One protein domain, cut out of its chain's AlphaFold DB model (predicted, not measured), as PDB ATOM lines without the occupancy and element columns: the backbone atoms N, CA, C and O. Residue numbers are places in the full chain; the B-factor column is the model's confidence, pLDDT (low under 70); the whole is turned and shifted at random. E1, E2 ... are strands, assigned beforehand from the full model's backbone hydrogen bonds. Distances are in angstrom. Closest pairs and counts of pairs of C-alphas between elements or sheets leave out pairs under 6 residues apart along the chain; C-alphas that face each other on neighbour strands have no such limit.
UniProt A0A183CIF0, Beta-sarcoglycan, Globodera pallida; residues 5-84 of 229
ATOM      1  N   ARG A   5     -10.775  26.164 -41.239       64.06
ATOM      2  CA  ARG A   5     -10.541  27.155 -42.304       64.06
ATOM      3  C   ARG A   5      -9.413  28.069 -41.866       64.06
ATOM      4  O   ARG A   5      -9.470  28.643 -40.785       64.06
ATOM      5  N   VAL A   6      -8.402  28.205 -42.710       68.38
ATOM      6  CA  VAL A   6      -7.341  29.189 -42.512       68.38
ATOM      7  C   VAL A   6      -7.761  30.455 -43.248       68.38
ATOM      8  O   VAL A   6      -8.052  30.410 -44.441       68.38
ATOM      9  N   PHE A   7      -7.835  31.562 -42.524       71.19
ATOM     10  CA  PHE A   7      -8.045  32.895 -43.063       71.19
ATOM     11  C   PHE A   7      -6.744  33.671 -42.956       71.19
ATOM     12  O   PHE A   7      -5.988  33.488 -42.012       71.19
ATOM     13  N   THR A   8      -6.483  34.563 -43.895       70.50
ATOM     14  CA  THR A   8      -5.389  35.524 -43.776       70.50
ATOM     15  C   THR A   8      -5.992  36.849 -43.346       70.50
ATOM     16  O   THR A   8      -6.876  37.363 -44.029       70.50
ATOM     17  N   TYR A   9      -5.554  37.380 -42.206       70.62
ATOM     18  CA  TYR A   9      -5.946  38.715 -41.770       70.62
ATOM     19  C   TYR A   9      -4.782  39.681 -41.974       70.62
ATOM     20  O   TYR A   9      -3.614  39.308 -41.871       70.62
ATOM     21  N   GLU A  10      -5.113  40.916 -42.327       69.31
ATOM     22  CA  GLU A  10      -4.133  41.961 -42.581       69.31
ATOM     23  C   GLU A  10      -3.889  42.738 -41.289       69.31
ATOM     24  O   GLU A  10      -4.804  43.320 -40.698       69.31
ATOM     25  N   ASN A  11      -2.653  42.688 -40.806       63.75
ATOM     26  CA  ASN A  11      -2.246  43.383 -39.601       63.75
ATOM     27  C   ASN A  11      -2.050  44.869 -39.928       63.75
ATOM     28  O   ASN A  11      -1.079  45.258 -40.573       63.75
ATOM     29  N   ILE A  12      -2.975  45.707 -39.456       64.94
ATOM     30  CA  ILE A  12      -3.027  47.153 -39.743       64.94
ATOM     31  C   ILE A  12      -1.750  47.885 -39.283       64.94
ATOM     32  O   ILE A  12      -1.420  48.936 -39.823       64.94
ATOM     33  N   GLN A  13      -1.008  47.342 -38.310       62.72
ATOM     34  CA  GLN A  13       0.225  47.968 -37.817       62.72
ATOM     35  C   GLN A  13       1.471  47.590 -38.623       62.72
ATOM     36  O   GLN A  13       2.416  48.372 -38.666       62.72
ATOM     37  N   THR A  14       1.501  46.408 -39.238       70.00
ATOM     38  CA  THR A  14       2.692  45.895 -39.939       70.00
ATOM     39  C   THR A  14       2.503  45.789 -41.451       70.00
ATOM     40  O   THR A  14       3.470  45.520 -42.158       70.00
ATOM     41  N   GLY A  15       1.276  45.965 -41.960       77.25
ATOM     42  CA  GLY A  15       0.921  45.735 -43.367       77.25
ATOM     43  C   GLY A  15       1.086  44.274 -43.812       77.25
ATOM     44  O   GLY A  15       0.956  43.960 -44.992       77.25
ATOM     45  N   GLY A  16       1.411  43.373 -42.879       74.00
ATOM     46  CA  GLY A  16       1.662  41.964 -43.140       74.00
ATOM     47  C   GLY A  16       0.377  41.144 -43.105       74.00
ATOM     48  O   GLY A  16      -0.520  41.395 -42.298       74.00
ATOM     49  N   LYS A  17       0.298  40.127 -43.966       75.38
ATOM     50  CA  LYS A  17      -0.772  39.125 -43.925       75.38
ATOM     51  C   LYS A  17      -0.369  38.005 -42.973       75.38
ATOM     52  O   LYS A  17       0.613  37.312 -43.223       75.38
ATOM     53  N   GLU A  18      -1.139  37.808 -41.911       72.75
ATOM     54  CA  GLU A  18      -0.909  36.749 -40.929       72.75
ATOM     55  C   GLU A  18      -1.988  35.657 -41.047       72.75
ATOM     56  O   GLU A  18      -3.174  35.969 -41.216       72.75
ATOM     57  N   PRO A  19      -1.618  34.363 -40.982       71.00
ATOM     58  CA  PRO A  19      -2.586  33.277 -41.006       71.00
ATOM     59  C   PRO A  19      -3.301  33.158 -39.650       71.00
ATOM     60  O   PRO A  19      -2.681  32.953 -38.611       71.00
ATOM     61  N   ALA A  20      -4.627  33.229 -39.671       64.25
ATOM     62  CA  ALA A  20      -5.521  32.937 -38.562       64.25
ATOM     63  C   ALA A  20      -6.304  31.649 -38.842       64.25
ATOM     64  O   ALA A  20      -6.804  31.418 -39.941       64.25
ATOM     65  N   VAL A  21      -6.443  30.799 -37.829       65.62
ATOM     66  CA  VAL A  21      -7.179  29.537 -37.946       65.62
ATOM     67  C   VAL A  21      -8.565  29.701 -37.337       65.62
ATOM     68  O   VAL A  21      -8.706  30.021 -36.159       65.62
ATOM     69  N   HIS A  22      -9.595  29.465 -38.140       60.22
ATOM     70  CA  HIS A  22     -10.987  29.465 -37.721       60.22
ATOM     71  C   HIS A  22     -11.517  28.032 -37.677       60.22
ATOM     72  O   HIS A  22     -11.542  27.310 -38.678       60.22
ATOM     73  N   PHE A  23     -11.976  27.631 -36.500       65.94
ATOM     74  CA  PHE A  23     -12.555  26.321 -36.245       65.94
ATOM     75  C   PHE A  23     -14.067  26.375 -36.506       65.94
ATOM     76  O   PHE A  23     -14.742  27.288 -36.042       65.94
ATOM     77  N   ILE A  24     -14.600  25.444 -37.305       59.06
ATOM     78  CA  ILE A  24     -15.967  25.543 -37.878       59.06
ATOM     79  C   ILE A  24     -16.983  24.638 -37.163       59.06
ATOM     80  O   ILE A  24     -18.136  24.568 -37.565       59.06
ATOM     81  N   ALA A  25     -16.608  23.946 -36.090       49.59
ATOM     82  CA  ALA A  25     -17.536  23.067 -35.377       49.59
ATOM     83  C   ALA A  25     -17.920  23.636 -34.006       49.59
ATOM     84  O   ALA A  25     -17.080  24.208 -33.314       49.59
ATOM     85  N   GLY A  26     -19.180  23.423 -33.609       53.81
ATOM     86  CA  GLY A  26     -19.708  23.761 -32.280       53.81
ATOM     87  C   GLY A  26     -19.068  22.982 -31.122       53.81
ATOM     88  O   GLY A  26     -19.315  23.316 -29.972       53.81
ATOM     89  N   GLU A  27     -18.211  21.998 -31.413       52.22
ATOM     90  CA  GLU A  27     -17.533  21.148 -30.426       52.22
ATOM     91  C   GLU A  27     -16.021  21.057 -30.686       52.22
ATOM     92  O   GLU A  27     -15.441  19.976 -30.783       52.22
ATOM     93  N   VAL A  28     -15.339  22.196 -30.843       57.94
ATOM     94  CA  VAL A  28     -13.866  22.201 -30.812       57.94
ATOM     95  C   VAL A  28     -13.387  22.544 -29.406       57.94
ATOM     96  O   VAL A  28     -13.249  23.707 -29.033       57.94
ATOM     97  N   HIS A  29     -13.094  21.507 -28.625       55.72
ATOM     98  CA  HIS A  29     -12.428  21.637 -27.333       55.72
ATOM     99  C   HIS A  29     -10.913  21.743 -27.530       55.72
ATOM    100  O   HIS A  29     -10.202  20.744 -27.534       55.72
ATOM    101  N   LEU A  30     -10.397  22.968 -27.658       58.31
ATOM    102  CA  LEU A  30      -8.952  23.222 -27.782       58.31
ATOM    103  C   LEU A  30      -8.165  23.045 -26.468       58.31
ATOM    104  O   LEU A  30      -6.999  23.428 -26.391       58.31
ATOM    105  N   GLY A  31      -8.778  22.481 -25.422       62.34
ATOM    106  CA  GLY A  31      -8.162  22.380 -24.102       62.34
ATOM    107  C   GLY A  31      -7.631  23.739 -23.626       62.34
ATOM    108  O   GLY A  31      -8.315  24.759 -23.726       62.34
ATOM    109  N   LYS A  32      -6.395  23.764 -23.114       55.38
ATOM    110  CA  LYS A  32      -5.705  24.987 -22.685       55.38
ATOM    111  C   LYS A  32      -4.870  25.553 -23.837       55.38
ATOM    112  O   LYS A  32      -3.758  25.094 -24.079       55.38
ATOM    113  N   VAL A  33      -5.374  26.588 -24.505       59.56
ATOM    114  CA  VAL A  33      -4.605  27.335 -25.513       59.56
ATOM    115  C   VAL A  33      -3.777  28.409 -24.814       59.56
ATOM    116  O   VAL A  33      -4.324  29.352 -24.243       59.56
ATOM    117  N   VAL A  34      -2.451  28.272 -24.848       58.22
ATOM    118  CA  VAL A  34      -1.516  29.293 -24.357       58.22
ATOM    119  C   VAL A  34      -0.873  29.955 -25.569       58.22
ATOM    120  O   VAL A  34      -0.089  29.332 -26.280       58.22
ATOM    121  N   SER A  35      -1.231  31.212 -25.827       62.03
ATOM    122  CA  SER A  35      -0.594  32.016 -26.873       62.03
ATOM    123  C   SER A  35       0.874  32.244 -26.506       62.03
ATOM    124  O   SER A  35       1.156  32.803 -25.446       62.03
ATOM    125  N   SER A  36       1.809  31.849 -27.373       57.84
ATOM    126  CA  SER A  36       3.249  32.089 -27.179       57.84
ATOM    127  C   SER A  36       3.594  33.579 -27.121       57.84
ATOM    128  O   SER A  36       4.577  33.963 -26.496       57.84
ATOM    129  N   SER A  37       2.756  34.430 -27.722       64.06
ATOM    130  CA  SER A  37       2.892  35.888 -27.661       64.06
ATOM    131  C   SER A  37       2.264  36.514 -26.410       64.06
ATOM    132  O   SER A  37       2.395  37.719 -26.207       64.06
ATOM    133  N   GLY A  38       1.529  35.737 -25.600       64.94
ATOM    134  CA  GLY A  38       0.753  36.240 -24.461       64.94
ATOM    135  C   GLY A  38      -0.441  37.124 -24.847       64.94
ATOM    136  O   GLY A  38      -1.123  37.648 -23.969       64.94
ATOM    137  N   LYS A  39      -0.714  37.295 -26.148       66.12
ATOM    138  CA  LYS A  39      -1.816  38.117 -26.660       66.12
ATOM    139  C   LYS A  39      -3.013  37.238 -27.002       66.12
ATOM    140  O   LYS A  39      -2.867  36.225 -27.690       66.12
ATOM    141  N   VAL A  40      -4.189  37.654 -26.540       69.00
ATOM    142  CA  VAL A  40      -5.489  37.080 -26.905       69.00
ATOM    143  C   VAL A  40      -6.277  38.169 -27.620       69.00
ATOM    144  O   VAL A  40      -6.465  39.256 -27.078       69.00
ATOM    145  N   LEU A  41      -6.700  37.883 -28.848       67.81
ATOM    146  CA  LEU A  41      -7.464  38.799 -29.687       67.81
ATOM    147  C   LEU A  41      -8.876  38.237 -29.857       67.81
ATOM    148  O   LEU A  41      -9.038  37.051 -30.142       67.81
ATOM    149  N   GLY A  42      -9.893  39.078 -29.684       68.25
ATOM    150  CA  GLY A  42     -11.260  38.728 -30.059       68.25
ATOM    151  C   GLY A  42     -11.580  39.186 -31.465       68.25
ATOM    152  O   GLY A  42     -11.056  40.193 -31.941       68.25
ATOM    153  N   ALA A  43     -12.473  38.452 -32.120       66.31
ATOM    154  CA  ALA A  43     -13.046  38.897 -33.375       66.31
ATOM    155  C   ALA A  43     -13.954  40.114 -33.136       66.31
ATOM    156  O   ALA A  43     -14.648  40.200 -32.122       66.31
ATOM    157  N   ARG A  44     -13.962  41.041 -34.098       66.69
ATOM    158  CA  ARG A  44     -14.883  42.182 -34.107       66.69
ATOM    159  C   ARG A  44     -16.325  41.680 -33.961       66.69
ATOM    160  O   ARG A  44     -16.690  40.695 -34.596       66.69
ATOM    161  N   GLU A  45     -17.102  42.348 -33.108       74.62
ATOM    162  CA  GLU A  45     -18.517  42.033 -32.831       74.62
ATOM    163  C   GLU A  45     -18.770  40.641 -32.222       74.62
ATOM    164  O   GLU A  45     -19.910  40.184 -32.165       74.62
ATOM    165  N   LYS A  46     -17.731  39.972 -31.705       74.12
ATOM    166  CA  LYS A  46     -17.880  38.764 -30.886       74.12
ATOM    167  C   LYS A  46     -17.453  39.024 -29.449       74.12
ATOM    168  O   LYS A  46     -16.450  39.686 -29.190       74.12
ATOM    169  N   GLU A  47     -18.210  38.467 -28.513       69.50
ATOM    170  CA  GLU A  47     -17.902  38.558 -27.090       69.50
ATOM    171  C   GLU A  47     -16.630  37.774 -26.747       69.50
ATOM    172  O   GLU A  47     -16.440  36.635 -27.181       69.50
ATOM    173  N   ILE A  48     -15.766  38.378 -25.928       77.00
ATOM    174  CA  ILE A  48     -14.621  37.704 -25.312       77.00
ATOM    175  C   ILE A  48     -14.933  37.522 -23.831       77.00
ATOM    176  O   ILE A  48     -15.124  38.497 -23.108       77.00
ATOM    177  N   ASN A  49     -14.911  36.277 -23.365       76.25
ATOM    178  CA  ASN A  49     -15.092  35.948 -21.957       76.25
ATOM    179  C   ASN A  49     -13.737  35.665 -21.300       76.25
ATOM    180  O   ASN A  49     -13.128  34.625 -21.544       76.25
ATOM    181  N   ILE A  50     -13.272  36.584 -20.451       76.56
ATOM    182  CA  ILE A  50     -12.026  36.439 -19.686       76.56
ATOM    183  C   ILE A  50     -12.378  36.070 -18.243       76.56
ATOM    184  O   ILE A  50     -13.103  36.798 -17.571       76.56
ATOM    185  N   ARG A  51     -11.853  34.940 -17.756       78.25
ATOM    186  CA  ARG A  51     -12.000  34.492 -16.363       78.25
ATOM    187  C   ARG A  51     -10.628  34.424 -15.704       78.25
ATOM    188  O   ARG A  51      -9.730  33.769 -16.222       78.25
ATOM    189  N   GLY A  52     -10.480  35.075 -14.557       76.00
ATOM    190  CA  GLY A  52      -9.248  35.070 -13.775       76.00
ATOM    191  C   GLY A  52      -9.518  35.456 -12.326       76.00
ATOM    192  O   GLY A  52     -10.501  36.136 -12.040       76.00
ATOM    193  N   SER A  53      -8.649  35.016 -11.414       82.62
ATOM    194  CA  SER A  53      -8.700  35.394  -9.993       82.62
ATOM    195  C   SER A  53      -8.413  36.883  -9.776       82.62
ATOM    196  O   SER A  53      -8.957  37.500  -8.861       82.62
ATOM    197  N   ARG A  54      -7.584  37.463 -10.649       82.62
ATOM    198  CA  ARG A  54      -7.273  38.888 -10.713       82.62
ATOM    199  C   ARG A  54      -7.193  39.311 -12.174       82.62
ATOM    200  O   ARG A  54      -6.425  38.733 -12.940       82.62
ATOM    201  N   ILE A  55      -7.967  40.323 -12.550       84.69
ATOM    202  CA  ILE A  55      -7.948  40.918 -13.887       84.69
ATOM    203  C   ILE A  55      -7.514  42.377 -13.743       84.69
ATOM    204  O   ILE A  55      -8.062  43.123 -12.933       84.69
ATOM    205  N   LEU A  56      -6.505  42.767 -14.520       82.38
ATOM    206  CA  LEU A  56      -5.969  44.123 -14.569       82.38
ATOM    207  C   LEU A  56      -6.230  44.686 -15.963       82.38
ATOM    208  O   LEU A  56      -5.696  44.180 -16.946       82.38
ATOM    209  N   ILE A  57      -7.049  45.729 -16.042       83.94
ATOM    210  CA  ILE A  57      -7.314  46.460 -17.278       83.94
ATOM    211  C   ILE A  57      -6.619  47.810 -17.135       83.94
ATOM    212  O   ILE A  57      -7.054  48.658 -16.362       83.94
ATOM    213  N   ALA A  58      -5.510  47.996 -17.841       79.69
ATOM    214  CA  ALA A  58      -4.779  49.257 -17.858       79.69
ATOM    215  C   ALA A  58      -5.069  50.002 -19.163       79.69
ATOM    216  O   ALA A  58      -4.964  49.430 -20.250       79.69
ATOM    217  N   ALA A  59      -5.426  51.281 -19.059       69.94
ATOM    218  CA  ALA A  59      -5.534  52.158 -20.215       69.94
ATOM    219  C   ALA A  59      -4.134  52.694 -20.560       69.94
ATOM    220  O   ALA A  59      -3.656  53.642 -19.947       69.94
ATOM    221  N   GLY A  60      -3.462  52.056 -21.519       60.34
ATOM    222  CA  GLY A  60      -2.134  52.464 -21.977       60.34
ATOM    223  C   GLY A  60      -1.588  51.505 -23.028       60.34
ATOM    224  O   GLY A  60      -1.470  50.305 -22.786       60.34
ATOM    225  N   GLY A  61      -1.277  52.017 -24.219       52.34
ATOM    226  CA  GLY A  61      -0.557  51.246 -25.231       52.34
ATOM    227  C   GLY A  61       0.819  50.821 -24.705       52.34
ATOM    228  O   GLY A  61       1.453  51.579 -23.973       52.34
ATOM    229  N   ASN A  62       1.232  49.599 -25.061       48.12
ATOM    230  CA  ASN A  62       2.542  48.980 -24.819       48.12
ATOM    231  C   ASN A  62       3.295  49.478 -23.567       48.12
ATOM    232  O   ASN A  62       4.164  50.339 -23.652       48.12
ATOM    233  N   GLY A  63       3.014  48.872 -22.410       50.28
ATOM    234  CA  GLY A  63       3.947  48.881 -21.274       50.28
ATOM    235  C   GLY A  63       4.085  50.199 -20.508       50.28
ATOM    236  O   GLY A  63       5.027  50.349 -19.733       50.28
ATOM    237  N   THR A  64       3.164  51.149 -20.669       51.31
ATOM    238  CA  THR A  64       3.160  52.360 -19.841       51.31
ATOM    239  C   THR A  64       2.710  52.023 -18.419       51.31
ATOM    240  O   THR A  64       1.540  51.781 -18.136       51.31
ATOM    241  N   ALA A  65       3.678  51.991 -17.500       56.62
ATOM    242  CA  ALA A  65       3.481  51.700 -16.082       56.62
ATOM    243  C   ALA A  65       2.716  52.796 -15.313       56.62
ATOM    244  O   ALA A  65       2.472  52.619 -14.131       56.62
ATOM    245  N   ASN A  66       2.304  53.891 -15.958       60.91
ATOM    246  CA  ASN A  66       1.660  55.038 -15.313       60.91
ATOM    247  C   ASN A  66       0.382  55.413 -16.072       60.91
ATOM    248  O   ASN A  66       0.363  56.379 -16.833       60.91
ATOM    249  N   GLY A  67      -0.671  54.618 -15.920       71.06
ATOM    250  CA  GLY A  67      -1.942  54.845 -16.602       71.06
ATOM    251  C   GLY A  67      -3.079  54.275 -15.776       71.06
ATOM    252  O   GLY A  67      -2.883  53.282 -15.083       71.06
ATOM    253  N   THR A  68      -4.257  54.897 -15.842       79.56
ATOM    254  CA  THR A  68      -5.420  54.492 -15.043       79.56
ATOM    255  C   THR A  68      -5.679  52.993 -15.160       79.56
ATOM    256  O   THR A  68      -5.782  52.440 -16.263       79.56
ATOM    257  N   ARG A  69      -5.788  52.338 -14.001       86.62
ATOM    258  CA  ARG A  69      -5.973  50.892 -13.896       86.62
ATOM    259  C   ARG A  69      -7.330  50.572 -13.310       86.62
ATOM    260  O   ARG A  69      -7.739  51.151 -12.310       86.62
ATOM    261  N   LEU A  70      -7.993  49.598 -13.908       86.75
ATOM    262  CA  LEU A  70      -9.176  48.951 -13.375       86.75
ATOM    263  C   LEU A  70      -8.776  47.548 -12.909       86.75
ATOM    264  O   LEU A  70      -8.389  46.697 -13.710       86.75
ATOM    265  N   VAL A  71      -8.845  47.329 -11.602       88.75
ATOM    266  CA  VAL A  71      -8.503  46.069 -10.943       88.75
ATOM    267  C   VAL A  71      -9.792  45.362 -10.548       88.75
ATOM    268  O   VAL A  71     -10.586  45.898  -9.774       88.75
ATOM    269  N   LEU A  72      -9.987  44.152 -11.068       88.88
ATOM    270  CA  LEU A  72     -11.072  43.250 -10.686       88.88
ATOM    271  C   LEU A  72     -10.464  42.085  -9.902       88.88
ATOM    272  O   LEU A  72      -9.723  41.275 -10.465       88.88
ATOM    273  N   GLN A  73     -10.739  42.015  -8.604       90.12
ATOM    274  CA  GLN A  73     -10.216  40.976  -7.716       90.12
ATOM    275  C   GLN A  73     -11.222  40.709  -6.596       90.12
ATOM    276  O   GLN A  73     -11.755  41.653  -6.023       90.12
ATOM    277  N   GLU A  74     -11.483  39.434  -6.286       84.31
ATOM    278  CA  GLU A  74     -12.304  39.024  -5.125       84.31
ATOM    279  C   GLU A  74     -13.699  39.688  -5.078       84.31
ATOM    280  O   GLU A  74     -14.211  40.053  -4.024       84.31
ATOM    281  N   GLY A  75     -14.321  39.888  -6.246       81.62
ATOM    282  CA  GLY A  75     -15.626  40.553  -6.358       81.62
ATOM    283  C   GLY A  75     -15.588  42.073  -6.152       81.62
ATOM    284  O   GLY A  75     -16.630  42.720  -6.235       81.62
ATOM    285  N   GLN A  76     -14.412  42.663  -5.926       84.31
ATOM    286  CA  GLN A  76     -14.217  44.106  -5.852       84.31
ATOM    287  C   GLN A  76     -13.707  44.669  -7.178       84.31
ATOM    288  O   GLN A  76     -12.892  44.066  -7.878       84.31
ATOM    289  N   CYS A  77     -14.188  45.869  -7.492       87.00
ATOM    290  CA  CYS A  77     -13.788  46.661  -8.642       87.00
ATOM    291  C   CYS A  77     -13.120  47.940  -8.131       87.00
ATOM    292  O   CYS A  77     -13.762  48.749  -7.460       87.00
ATOM    293  N   ARG A  78     -11.824  48.104  -8.399       87.31
ATOM    294  CA  ARG A  78     -11.026  49.248  -7.942       87.31
ATOM    295  C   ARG A  78     -10.481  50.008  -9.140       87.31
ATOM    296  O   ARG A  78      -9.887  49.408 -10.030       87.31
ATOM    297  N   VAL A  79     -10.664  51.324  -9.139       87.31
ATOM    298  CA  VAL A  79     -10.016  52.231 -10.092       87.31
ATOM    299  C   VAL A  79      -8.831  52.872  -9.383       87.31
ATOM    300  O   VAL A  79      -9.009  53.542  -8.368       87.31
ATOM    301  N   GLU A  80      -7.629  52.639  -9.893       85.56
ATOM    302  CA  GLU A  80      -6.365  53.105  -9.321       85.56
ATOM    303  C   GLU A  80      -5.662  54.049 -10.307       85.56
ATOM    304  O   GLU A  80      -5.904  53.989 -11.515       85.56
ATOM    305  N   GLU A  81      -4.797  54.928  -9.788       79.69
ATOM    306  CA  GLU A  81      -3.992  55.862 -10.599       79.69
ATOM    307  C   GLU A  81      -4.864  56.747 -11.520       79.69
ATOM    308  O   GLU A  81      -4.645  56.858 -12.729       79.69
ATOM    309  N   SER A  82      -5.911  57.354 -10.944       76.88
ATOM    310  CA  SER A  82      -6.822  58.266 -11.645       76.88
ATOM    311  C   SER A  82      -6.933  59.605 -10.923       76.88
ATOM    312  O   SER A  82      -7.357  59.660  -9.770       76.88
ATOM    313  N   ASP A  83      -6.608  60.690 -11.628       78.25
ATOM    314  CA  ASP A  83      -6.783  62.061 -11.130       78.25
ATOM    315  C   ASP A  83      -8.249  62.515 -11.157       78.25
ATOM    316  O   ASP A  83      -8.645  63.453 -10.460       78.25
ATOM    317  N   HIS A  84      -9.072  61.880 -11.999       82.12
ATOM    318  CA  HIS A  84     -10.458  62.274 -12.218       82.12
ATOM    319  C   HIS A  84     -11.339  61.074 -12.536       82.12
ATOM    320  O   HIS A  84     -11.226  60.459 -13.595       82.12
TER     321      HIS A  84
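Overview. This is residues 5 to 84 of the 229 residues of the protein "Beta-sarcoglycan" of Globodera pallida (UniProt A0A183CIF0). With little regular structure, two small pieces stand at opposite ends of a long, winding link: first the two-stranded hairpin E1 and E2, then a three-stranded antiparallel sheet, E3 - E4 - E5. The 80 printed residues have five named strands and no named helix, all strand by class, with 28 residues in them. The whole is loose, with a radius of gyration of the C-alphas of 16.6 A and spans of 46 by 33 by 25 A.

Arrangement. E1, residues 5 to 10, and E2, residues 17 to 23, form an antiparallel hairpin at 147 degrees; N 7 and O 20 are 2.8 A apart, within hydrogen-bond range. E3, residues 54 to 58, is apart from both. It starts a meander, each strand the antiparallel neighbour of the one before, with E4, residues 69 to 73, and E5, residues 76 to 80. N 57 and O 70 are within hydrogen-bond range at 2.9 A, as are N 71 and O 78 at 2.8 A.

Along the chain. E1 spans 16.1 A from C-alpha 5 at (-10.541, 27.155, -42.304), E2 19.0 A, E3 12.8 A, E4 and E5 12.4 A each; E5 ends at C-alpha 80, (-6.365, 53.105, -9.321).

Size, cuts and confidence. The farthest C-alphas, of Ala 25 and Asp 83, are 47.2 A apart. The printed part has no cut. The E2 to E3 link is long; in it residues 25 to 39 and 41 to 47 stand free. Low confidence covers 40 residues, among them 20 to 44.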